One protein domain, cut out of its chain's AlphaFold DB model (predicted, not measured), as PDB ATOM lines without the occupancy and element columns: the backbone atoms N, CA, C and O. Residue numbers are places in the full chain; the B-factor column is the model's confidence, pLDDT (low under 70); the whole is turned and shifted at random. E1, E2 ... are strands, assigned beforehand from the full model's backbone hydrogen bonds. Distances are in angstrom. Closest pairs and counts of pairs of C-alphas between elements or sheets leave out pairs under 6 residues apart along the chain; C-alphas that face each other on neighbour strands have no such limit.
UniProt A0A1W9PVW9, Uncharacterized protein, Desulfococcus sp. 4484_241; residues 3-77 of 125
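Overview. This is residues 3 to 77 of the 125 residues of an uncharacterized protein of Desulfococcus sp. 4484_241 (UniProt A0A1W9PVW9). With little regular structure, the domain is one strongly twisted sheet of two hairpins side by side, E1 with E2 and E3 with E4, plus a long loop, residues 16 to 54, of which 36 to 42 stick out. The printed part has 75 residues, no named helix and four strands, ordered E2 E1 E3 E4, all antiparallel. It is all strand, 28 residues in named elements, and only just compact, close to loose: radius of gyration of the C-alphas 13.5 A, spans 42 by 27 by 20 A.

Arrangement. E1, residues 3 to 7, and E2, residues 10 to 15, form a hairpin; N 5 and O 12 are 2.9 A apart, within hydrogen-bond range. E3, residues 55 to 63, is antiparallel to E1 at 153 degrees, with N 4 and O 57 at 2.9 A. E3 and E4, residues 69 to 76, form a hairpin, with N 60 and O 73 at 2.8 A. Edge strands E2 and E4 are apart.

Along the chain. E1, 12.7 A long, begins at C-alpha 3 (-12.372, -17.918, 8.775). E2 measures 16.4 A and E3 23.1 A. E4, 21.0 A, ends at C-alpha 76 (-18.849, -21.070, 15.378).

Size, cuts and confidence. The printed part has no cut. E2 to E3 is a long link. Residues 23 to 26, 28 to 33 and 35 to 39 have pLDDT under 70.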
ATOM      1  N   LEU A   3     -11.471 -16.790   8.941       78.00
ATOM      2  CA  LEU A   3     -12.372 -17.918   8.775       78.00
ATOM      3  C   LEU A   3     -11.544 -19.172   8.522       78.00
ATOM      4  O   LEU A   3     -10.645 -19.161   7.680       78.00
ATOM      5  N   GLU A   4     -11.845 -20.233   9.256       84.56
ATOM      6  CA  GLU A   4     -11.187 -21.527   9.142       84.56
ATOM      7  C   GLU A   4     -12.229 -22.620   8.940       84.56
ATOM      8  O   GLU A   4     -13.298 -22.625   9.559       84.56
ATOM      9  N   GLY A   5     -11.890 -23.571   8.086       81.06
ATOM     10  CA  GLY A   5     -12.632 -24.805   7.944       81.06
ATOM     11  C   GLY A   5     -11.914 -25.769   7.015       81.06
ATOM     12  O   GLY A   5     -10.682 -25.733   6.904       81.06
ATOM     13  N   LYS A   6     -12.665 -26.675   6.404       74.56
ATOM     14  CA  LYS A   6     -12.116 -27.809   5.663       74.56
ATOM     15  C   LYS A   6     -12.867 -27.992   4.358       74.56
ATOM     16  O   LYS A   6     -14.090 -27.973   4.337       74.56
ATOM     17  N   GLU A   7     -12.116 -28.208   3.288       71.56
ATOM     18  CA  GLU A   7     -12.640 -28.611   1.987       71.56
ATOM     19  C   GLU A   7     -12.032 -29.980   1.656       71.56
ATOM     20  O   GLU A   7     -10.865 -30.097   1.264       71.56
ATOM     21  N   GLY A   8     -12.789 -31.046   1.932       71.19
ATOM     22  CA  GLY A   8     -12.256 -32.409   1.946       71.19
ATOM     23  C   GLY A   8     -11.166 -32.576   3.013       71.19
ATOM     24  O   GLY A   8     -11.386 -32.267   4.182       71.19
ATOM     25  N   ASP A   9      -9.982 -33.044   2.607       70.56
ATOM     26  CA  ASP A   9      -8.822 -33.222   3.500       70.56
ATOM     27  C   ASP A   9      -7.990 -31.931   3.677       70.56
ATOM     28  O   ASP A   9      -7.071 -31.861   4.492       70.56
ATOM     29  N   LYS A  10      -8.300 -30.868   2.921       74.25
ATOM     30  CA  LYS A  10      -7.510 -29.630   2.915       74.25
ATOM     31  C   LYS A  10      -8.066 -28.614   3.907       74.25
ATOM     32  O   LYS A  10      -9.259 -28.314   3.911       74.25
ATOM     33  N   VAL A  11      -7.181 -28.015   4.705       78.94
ATOM     34  CA  VAL A  11      -7.525 -26.876   5.570       78.94
ATOM     35  C   VAL A  11      -7.731 -25.634   4.705       78.94
ATOM     36  O   VAL A  11      -6.810 -25.187   4.019       78.94
ATOM     37  N   ARG A  12      -8.931 -25.054   4.765       82.06
ATOM     38  CA  ARG A  12      -9.280 -23.802   4.092       82.06
ATOM     39  C   ARG A  12      -9.236 -22.664   5.108       82.06
ATOM     40  O   ARG A  12      -9.901 -22.708   6.140       82.06
ATOM     41  N   ARG A  13      -8.440 -21.633   4.820       83.56
ATOM     42  CA  ARG A  13      -8.308 -20.434   5.659       83.56
ATOM     43  C   ARG A  13      -8.529 -19.187   4.814       83.56
ATOM     44  O   ARG A  13      -7.907 -19.037   3.768       83.56
ATOM     45  N   MET A  14      -9.372 -18.278   5.289       82.88
ATOM     46  CA  MET A  14      -9.621 -16.990   4.649       82.88
ATOM     47  C   MET A  14      -9.481 -15.853   5.655       82.88
ATOM     48  O   MET A  14      -9.964 -15.942   6.780       82.88
ATOM     49  N   VAL A  15      -8.829 -14.763   5.257       84.19
ATOM     50  CA  VAL A  15      -8.662 -13.569   6.092       84.19
ATOM     51  C   VAL A  15      -9.594 -12.469   5.599       84.19
ATOM     52  O   VAL A  15      -9.626 -12.163   4.410       84.19
ATOM     53  N   VAL A  16     -10.349 -11.873   6.522       80.81
ATOM     54  CA  VAL A  16     -11.319 -10.806   6.253       80.81
ATOM     55  C   VAL A  16     -10.999  -9.604   7.155       80.81
ATOM     56  O   VAL A  16     -11.020  -9.752   8.386       80.81
ATOM     57  N   PRO A  17     -10.685  -8.421   6.593       75.38
ATOM     58  CA  PRO A  17     -10.507  -8.127   5.166       75.38
ATOM     59  C   PRO A  17      -9.221  -8.787   4.630       75.38
ATOM     60  O   PRO A  17      -8.389  -9.187   5.444       75.38
ATOM     61  N   PRO A  18      -9.030  -8.917   3.303       75.06
ATOM     62  CA  PRO A  18      -7.841  -9.560   2.748       75.06
ATOM     63  C   PRO A  18      -6.592  -8.742   3.088       75.06
ATOM     64  O   PRO A  18      -6.310  -7.704   2.491       75.06
ATOM     65  N   VAL A  19      -5.848  -9.221   4.081       77.00
ATOM     66  CA  VAL A  19      -4.574  -8.652   4.516       77.00
ATOM     67  C   VAL A  19      -3.549  -9.763   4.613       77.00
ATOM     68  O   VAL A  19      -3.852 -10.864   5.078       77.00
ATOM     69  N   TYR A  20      -2.323  -9.467   4.192       76.06
ATOM     70  CA  TYR A  20      -1.207 -10.365   4.439       76.06
ATOM     71  C   TYR A  20      -1.014 -10.520   5.942       76.06
ATOM     72  O   TYR A  20      -1.078  -9.539   6.684       76.06
ATOM     73  N   MET A  21      -0.791 -11.751   6.389       72.75
ATOM     74  CA  MET A  21      -0.449 -12.041   7.773       72.75
ATOM     75  C   MET A  21       1.008 -12.472   7.862       72.75
ATOM     76  O   MET A  21       1.440 -13.349   7.121       72.75
ATOM     77  N   ASN A  22       1.736 -11.894   8.807       73.19
ATOM     78  CA  ASN A  22       3.045 -12.347   9.234       73.19
ATOM     79  C   ASN A  22       2.897 -12.947  10.639       73.19
ATOM     80  O   ASN A  22       2.512 -12.250  11.576       73.19
ATOM     81  N   ASN A  23       3.098 -14.260  10.772       68.81
ATOM     82  CA  ASN A  23       2.941 -15.008  12.030       68.81
ATOM     83  C   ASN A  23       1.600 -14.780  12.763       68.81
ATOM     84  O   ASN A  23       1.544 -14.721  13.988       68.81
ATOM     85  N   GLY A  24       0.499 -14.652  12.013       67.06
ATOM     86  CA  GLY A  24      -0.841 -14.428  12.575       67.06
ATOM     87  C   GLY A  24      -1.162 -12.969  12.924       67.06
ATOM     88  O   GLY A  24      -2.259 -12.697  13.405       67.06
ATOM     89  N   VAL A  25      -0.248 -12.036  12.642       66.75
ATOM     90  CA  VAL A  25      -0.437 -10.585  12.774       66.75
ATOM     91  C   VAL A  25      -0.559  -9.967  11.377       66.75
ATOM     92  O   VAL A  25       0.179 -10.374  10.482       66.75
ATOM     93  N   PRO A  26      -1.456  -9.000  11.126       69.56
ATOM     94  CA  PRO A  26      -1.488  -8.278   9.857       69.56
ATOM     95  C   PRO A  26      -0.122  -7.647   9.551       69.56
ATOM     96  O   PRO A  26       0.387  -6.858  10.342       69.56
ATOM     97  N   ALA A  27       0.462  -7.979   8.398       71.12
ATOM     98  CA  ALA A  27       1.762  -7.467   7.957       71.12
ATOM     99  C   ALA A  27       1.742  -5.943   7.757       71.12
ATOM    100  O   ALA A  27       2.753  -5.268   7.927       71.12
ATOM    101  N   GLU A  28       0.570  -5.398   7.435       69.31
ATOM    102  CA  GLU A  28       0.326  -3.967   7.355       69.31
ATOM    103  C   GLU A  28      -0.711  -3.585   8.412       69.31
ATOM    104  O   GLU A  28      -1.912  -3.796   8.222       69.31
ATOM    105  N   ALA A  29      -0.262  -2.956   9.503       60.50
ATOM    106  CA  ALA A  29      -1.140  -2.453  10.565       60.50
ATOM    107  C   ALA A  29      -2.259  -1.529  10.031       60.50
ATOM    108  O   ALA A  29      -3.299  -1.391  10.670       60.50
ATOM    109  N   ARG A  30      -2.059  -0.939   8.838       62.88
ATOM    110  CA  ARG A  30      -2.962   0.007   8.163       62.88
ATOM    111  C   ARG A  30      -3.991  -0.578   7.201       62.88
ATOM    112  O   ARG A  30      -4.835   0.179   6.735       62.88
ATOM    113  N   ARG A  31      -3.974  -1.884   6.915       64.44
ATOM    114  CA  ARG A  31      -4.945  -2.507   5.989       64.44
ATOM    115  C   ARG A  31      -6.118  -3.219   6.671       64.44
ATOM    116  O   ARG A  31      -6.944  -3.830   5.999       64.44
ATOM    117  N   GLY A  32      -6.211  -3.137   7.997       63.50
ATOM    118  CA  GLY A  32      -7.376  -3.597   8.755       63.50
ATOM    119  C   GLY A  32      -8.502  -2.559   8.817       63.50
ATOM    120  O   GLY A  32      -8.355  -1.418   8.387       63.50
ATOM    121  N   GLN A  33      -9.634  -2.943   9.408       68.94
ATOM    122  CA  GLN A  33     -10.671  -1.978   9.765       68.94
ATOM    123  C   GLN A  33     -10.307  -1.314  11.097       68.94
ATOM    124  O   GLN A  33     -10.409  -1.935  12.155       68.94
ATOM    125  N   TYR A  34      -9.892  -0.049  11.041       70.12
ATOM    126  CA  TYR A  34      -9.642   0.748  12.236       70.12
ATOM    127  C   TYR A  34     -10.936   1.046  12.987       70.12
ATOM    128  O   TYR A  34     -11.942   1.462  12.408       70.12
ATOM    129  N   PHE A  35     -10.891   0.890  14.305       68.44
ATOM    130  CA  PHE A  35     -11.943   1.350  15.192       68.44
ATOM    131  C   PHE A  35     -11.333   1.943  16.461       68.44
ATOM    132  O   PHE A  35     -10.279   1.520  16.922       68.44
ATOM    133  N   SER A  36     -12.019   2.934  17.019       66.12
ATOM    134  CA  SER A  36     -11.795   3.422  18.375       66.12
ATOM    135  C   SER A  36     -13.117   3.292  19.117       66.12
ATOM    136  O   SER A  36     -14.176   3.592  18.555       66.12
ATOM    137  N   ILE A  37     -13.065   2.782  20.344       63.72
ATOM    138  CA  ILE A  37     -14.242   2.528  21.172       63.72
ATOM    139  C   ILE A  37     -14.137   3.328  22.468       63.72
ATOM    140  O   ILE A  37     -13.421   2.958  23.387       63.72
ATOM    141  N   ALA A  38     -14.898   4.419  22.556       66.62
ATOM    142  CA  ALA A  38     -15.274   5.009  23.845       66.62
ATOM    143  C   ALA A  38     -16.570   4.376  24.400       66.62
ATOM    144  O   ALA A  38     -16.911   4.560  25.563       66.62
ATOM    145  N   ARG A  39     -17.320   3.663  23.542       69.00
ATOM    146  CA  ARG A  39     -18.605   2.987  23.797       69.00
ATOM    147  C   ARG A  39     -18.732   1.762  22.879       69.00
ATOM    148  O   ARG A  39     -17.923   1.591  21.966       69.00
ATOM    149  N   TYR A  40     -19.766   0.945  23.085       76.06
ATOM    150  CA  TYR A  40     -20.102  -0.179  22.203       76.06
ATOM    151  C   TYR A  40     -20.343   0.287  20.754       76.06
ATOM    152  O   TYR A  40     -21.133   1.203  20.523       76.06
ATOM    153  N   LYS A  41     -19.679  -0.356  19.782       74.88
ATOM    154  CA  LYS A  41     -19.845  -0.097  18.344       74.88
ATOM    155  C   LYS A  41     -20.041  -1.422  17.596       74.88
ATOM    156  O   LYS A  41     -19.130  -2.250  17.632       74.88
ATOM    157  N   PRO A  42     -21.173  -1.636  16.901       76.56
ATOM    158  CA  PRO A  42     -21.324  -2.799  16.035       76.56
ATOM    159  C   PRO A  42     -20.365  -2.682  14.842       76.56
ATOM    160  O   PRO A  42     -20.292  -1.637  14.190       76.56
ATOM    161  N   VAL A  43     -19.616  -3.751  14.569       76.31
ATOM    162  CA  VAL A  43     -18.715  -3.860  13.415       76.31
ATOM    163  C   VAL A  43     -19.253  -4.947  12.500       76.31
ATOM    164  O   VAL A  43     -19.385  -6.098  12.912       76.31
ATOM    165  N   THR A  44     -19.547  -4.577  11.257       79.88
ATOM    166  CA  THR A  44     -20.034  -5.498  10.230       79.88
ATOM    167  C   THR A  44     -18.982  -5.625   9.141       79.88
ATOM    168  O   THR A  44     -18.503  -4.618   8.624       79.88
ATOM    169  N   MET A  45     -18.644  -6.861   8.784       76.81
ATOM    170  CA  MET A  45     -17.753  -7.183   7.673       76.81
ATOM    171  C   MET A  45     -18.502  -8.060   6.682       76.81
ATOM    172  O   MET A  45     -19.224  -8.972   7.081       76.81
ATOM    173  N   GLN A  46     -18.328  -7.780   5.397       81.88
ATOM    174  CA  GLN A  46     -18.915  -8.556   4.314       81.88
ATOM    175  C   GLN A  46     -17.801  -9.020   3.385       81.88
ATOM    176  O   GLN A  46     -16.843  -8.292   3.127       81.88
ATOM    177  N   THR A  47     -17.914 -10.253   2.915       81.19
ATOM    178  CA  THR A  47     -16.987 -10.843   1.956       81.19
ATOM    179  C   THR A  47     -17.747 -11.850   1.109       81.19
ATOM    180  O   THR A  47     -18.731 -12.432   1.571       81.19
ATOM    181  N   GLN A  48     -17.322 -12.018  -0.137       82.31
ATOM    182  CA  GLN A  48     -17.938 -12.956  -1.060       82.31
ATOM    183  C   GLN A  48     -17.251 -14.313  -0.920       82.31
ATOM    184  O   GLN A  48     -16.024 -14.391  -0.924       82.31
ATOM    185  N   ILE A  49     -18.049 -15.364  -0.747       79.94
ATOM    186  CA  ILE A  49     -17.579 -16.732  -0.531       79.94
ATOM    187  C   ILE A  49     -18.366 -17.638  -1.467       79.94
ATOM    188  O   ILE A  49     -19.592 -17.661  -1.389       79.94
ATOM    189  N   ASP A  50     -17.668 -18.387  -2.318       81.00
ATOM    190  CA  ASP A  50     -18.311 -19.296  -3.272       81.00
ATOM    191  C   ASP A  50     -19.004 -20.466  -2.569       81.00
ATOM    192  O   ASP A  50     -20.140 -20.805  -2.891       81.00
ATOM    193  N   ASN A  51     -18.346 -21.048  -1.563       81.12
ATOM    194  CA  ASN A  51     -18.892 -22.149  -0.781       81.12
ATOM    195  C   ASN A  51     -18.807 -21.852   0.728       81.12
ATOM    196  O   ASN A  51     -17.815 -22.181   1.384       81.12
ATOM    197  N   PRO A  52     -19.825 -21.190   1.311       76.88
ATOM    198  CA  PRO A  52     -19.831 -20.854   2.735       76.88
ATOM    199  C   PRO A  52     -19.897 -22.094   3.639       76.88
ATOM    200  O   PRO A  52     -19.540 -21.989   4.809       76.88
ATOM    201  N   GLY A  53     -20.317 -23.246   3.092       79.50
ATOM    202  CA  GLY A  53     -20.350 -24.561   3.743       79.50
ATOM    203  C   GLY A  53     -19.019 -25.008   4.337       79.50
ATOM    204  O   GLY A  53     -19.005 -25.719   5.336       79.50
ATOM    205  N   ASP A  54     -17.915 -24.549   3.753       81.62
ATOM    206  CA  ASP A  54     -16.577 -25.040   4.081       81.62
ATOM    207  C   ASP A  54     -15.957 -24.356   5.303       81.62
ATOM    208  O   ASP A  54     -14.847 -24.707   5.696       81.62
ATOM    209  N   PHE A  55     -16.622 -23.353   5.886       83.19
ATOM    210  CA  PHE A  55     -16.111 -22.596   7.027       83.19
ATOM    211  C   PHE A  55     -16.901 -22.918   8.290       83.19
ATOM    212  O   PHE A  55     -18.076 -22.583   8.416       83.19
ATOM    213  N   GLU A  56     -16.222 -23.519   9.261       85.06
ATOM    214  CA  GLU A  56     -16.831 -23.951  10.521       85.06
ATOM    215  C   GLU A  56     -16.637 -22.906  11.621       85.06
ATOM    216  O   GLU A  56     -17.505 -22.710  12.475       85.06
ATOM    217  N   ASN A  57     -15.495 -22.216  11.604       85.75
ATOM    218  CA  ASN A  57     -15.064 -21.347  12.689       85.75
ATOM    219  C   ASN A  57     -14.619 -19.977  12.176       85.75
ATOM    220  O   ASN A  57     -13.937 -19.842  11.161       85.75
ATOM    221  N   ALA A  58     -14.962 -18.947  12.940       86.69
ATOM    222  CA  ALA A  58     -14.518 -17.580  12.763       86.69
ATOM    223  C   ALA A  58     -13.689 -17.151  13.972       86.69
ATOM    224  O   ALA A  58     -14.210 -17.009  15.075       86.69
ATOM    225  N   THR A  59     -12.402 -16.888  13.772       88.94
ATOM    226  CA  THR A  59     -11.542 -16.307  14.801       88.94
ATOM    227  C   THR A  59     -11.408 -14.800  14.601       88.94
ATOM    228  O   THR A  59     -10.948 -14.310  13.565       88.94
ATOM    229  N   VAL A  60     -11.798 -14.035  15.614       86.31
ATOM    230  CA  VAL A  60     -11.610 -12.588  15.679       86.31
ATOM    231  C   VAL A  60     -10.300 -12.297  16.401       86.31
ATOM    232  O   VAL A  60     -10.054 -12.818  17.486       86.31
ATOM    233  N   TYR A  61      -9.483 -11.442  15.790       84.94
ATOM    234  CA  TYR A  61      -8.233 -10.939  16.347       84.94
ATOM    235  C   TYR A  61      -8.331  -9.418  16.458       84.94
ATOM    236  O   TYR A  61      -8.731  -8.767  15.488       84.94
ATOM    237  N   ILE A  62      -7.971  -8.866  17.615       84.12
ATOM    238  CA  ILE A  62      -7.855  -7.423  17.845       84.12
ATOM    239  C   ILE A  62      -6.414  -7.135  18.227       84.12
ATOM    240  O   ILE A  62      -5.897  -7.703  19.190       84.12
ATOM    241  N   PHE A  63      -5.794  -6.235  17.477       82.62
ATOM    242  CA  PHE A  63      -4.438  -5.772  17.715       82.62
ATOM    243  C   PHE A  63      -4.472  -4.328  18.206       82.62
ATOM    244  O   PHE A  63      -5.361  -3.559  17.835       82.62
ATOM    245  N   SER A  64      -3.502  -3.969  19.035       81.38
ATOM    246  CA  SER A  64      -3.199  -2.590  19.383       81.38
ATOM    247  C   SER A  64      -2.588  -1.852  18.189       81.38
ATOM    248  O   SER A  64      -2.242  -2.442  17.162       81.38
ATOM    249  N   THR A  65      -2.425  -0.538  18.320       79.69
ATOM    250  CA  THR A  65      -1.820   0.307  17.280       79.69
ATOM    251  C   THR A  65      -0.350  -0.018  17.005       79.69
ATOM    252  O   THR A  65       0.128   0.219  15.901       79.69
ATOM    253  N   ASP A  66       0.351  -0.569  17.992       81.25
ATOM    254  CA  ASP A  66       1.727  -1.077  17.924       81.25
ATOM    255  C   ASP A  66       1.816  -2.526  17.400       81.25
ATOM    256  O   ASP A  66       2.914  -3.043  17.217       81.25
ATOM    257  N   GLY A  67       0.680  -3.171  17.104       77.50
ATOM    258  CA  GLY A  67       0.623  -4.526  16.544       77.50
ATOM    259  C   GLY A  67       0.573  -5.648  17.584       77.50
ATOM    260  O   GLY A  67       0.544  -6.822  17.213       77.50
ATOM    261  N   THR A  68       0.504  -5.316  18.874       82.88
ATOM    262  CA  THR A  68       0.363  -6.289  19.962       82.88
ATOM    263  C   THR A  68      -1.041  -6.899  19.951       82.88
ATOM    264  O   THR A  68      -2.042  -6.190  19.873       82.88
ATOM    265  N   LEU A  69      -1.153  -8.228  20.031       84.12
ATOM    266  CA  LEU A  69      -2.450  -8.907  20.121       84.12
ATOM    267  C   LEU A  69      -3.111  -8.599  21.475       84.12
ATOM    268  O   LEU A  69      -2.623  -9.032  22.513       84.12
ATOM    269  N   ILE A  70      -4.240  -7.889  21.457       88.50
ATOM    270  CA  ILE A  70      -5.021  -7.554  22.658       88.50
ATOM    271  C   ILE A  70      -6.083  -8.626  22.925       88.50
ATOM    272  O   ILE A  70      -6.369  -8.955  24.073       88.50
ATOM    273  N   TYR A  71      -6.706  -9.158  21.869       86.19
ATOM    274  CA  TYR A  71      -7.837 -10.071  22.011       86.19
ATOM    275  C   TYR A  71      -7.880 -11.105  20.893       86.19
ATOM    276  O   TYR A  71      -7.681 -10.784  19.719       86.19
ATOM    277  N   LYS A  72      -8.207 -12.342  21.269       90.44
ATOM    278  CA  LYS A  72      -8.460 -13.461  20.365       90.44
ATOM    279  C   LYS A  72      -9.687 -14.215  20.856       90.44
ATOM    280  O   LYS A  72      -9.726 -14.625  22.011       90.44
ATOM    281  N   SER A  73     -10.660 -14.429  19.978       88.56
ATOM    282  CA  SER A  73     -11.821 -15.261  20.292       88.56
ATOM    283  C   SER A  73     -12.322 -15.997  19.063       88.56
ATOM    284  O   SER A  73     -12.236 -15.477  17.951       88.56
ATOM    285  N   MET A  74     -12.816 -17.213  19.270       90.00
ATOM    286  CA  MET A  74     -13.308 -18.100  18.226       90.00
ATOM    287  C   MET A  74     -14.819 -18.265  18.364       90.00
ATOM    288  O   MET A  74     -15.327 -18.511  19.455       90.00
ATOM    289  N   PHE A  75     -15.523 -18.146  17.246       88.19
ATOM    290  CA  PHE A  75     -16.971 -18.231  17.161       88.19
ATOM    291  C   PHE A  75     -17.364 -19.271  16.108       88.19
ATOM    292  O   PHE A  75     -16.800 -19.251  15.012       88.19
ATOM    293  N   PRO A  76     -18.334 -20.155  16.388       87.50
ATOM    294  CA  PRO A  76     -18.849 -21.070  15.378       87.50
ATOM    295  C   PRO A  76     -19.633 -20.300  14.309       87.50
ATOM    296  O   PRO A  76     -20.448 -19.425  14.627       87.50
ATOM    297  N   VAL A  77     -19.415 -20.638  13.040       85.62
ATOM    298  CA  VAL A  77     -20.150 -20.060  11.911       85.62
ATOM    299  C   VAL A  77     -21.473 -20.804  11.748       85.62
ATOM    300  O   VAL A  77     -21.515 -22.029  11.678       85.62
TER     301      VAL A  77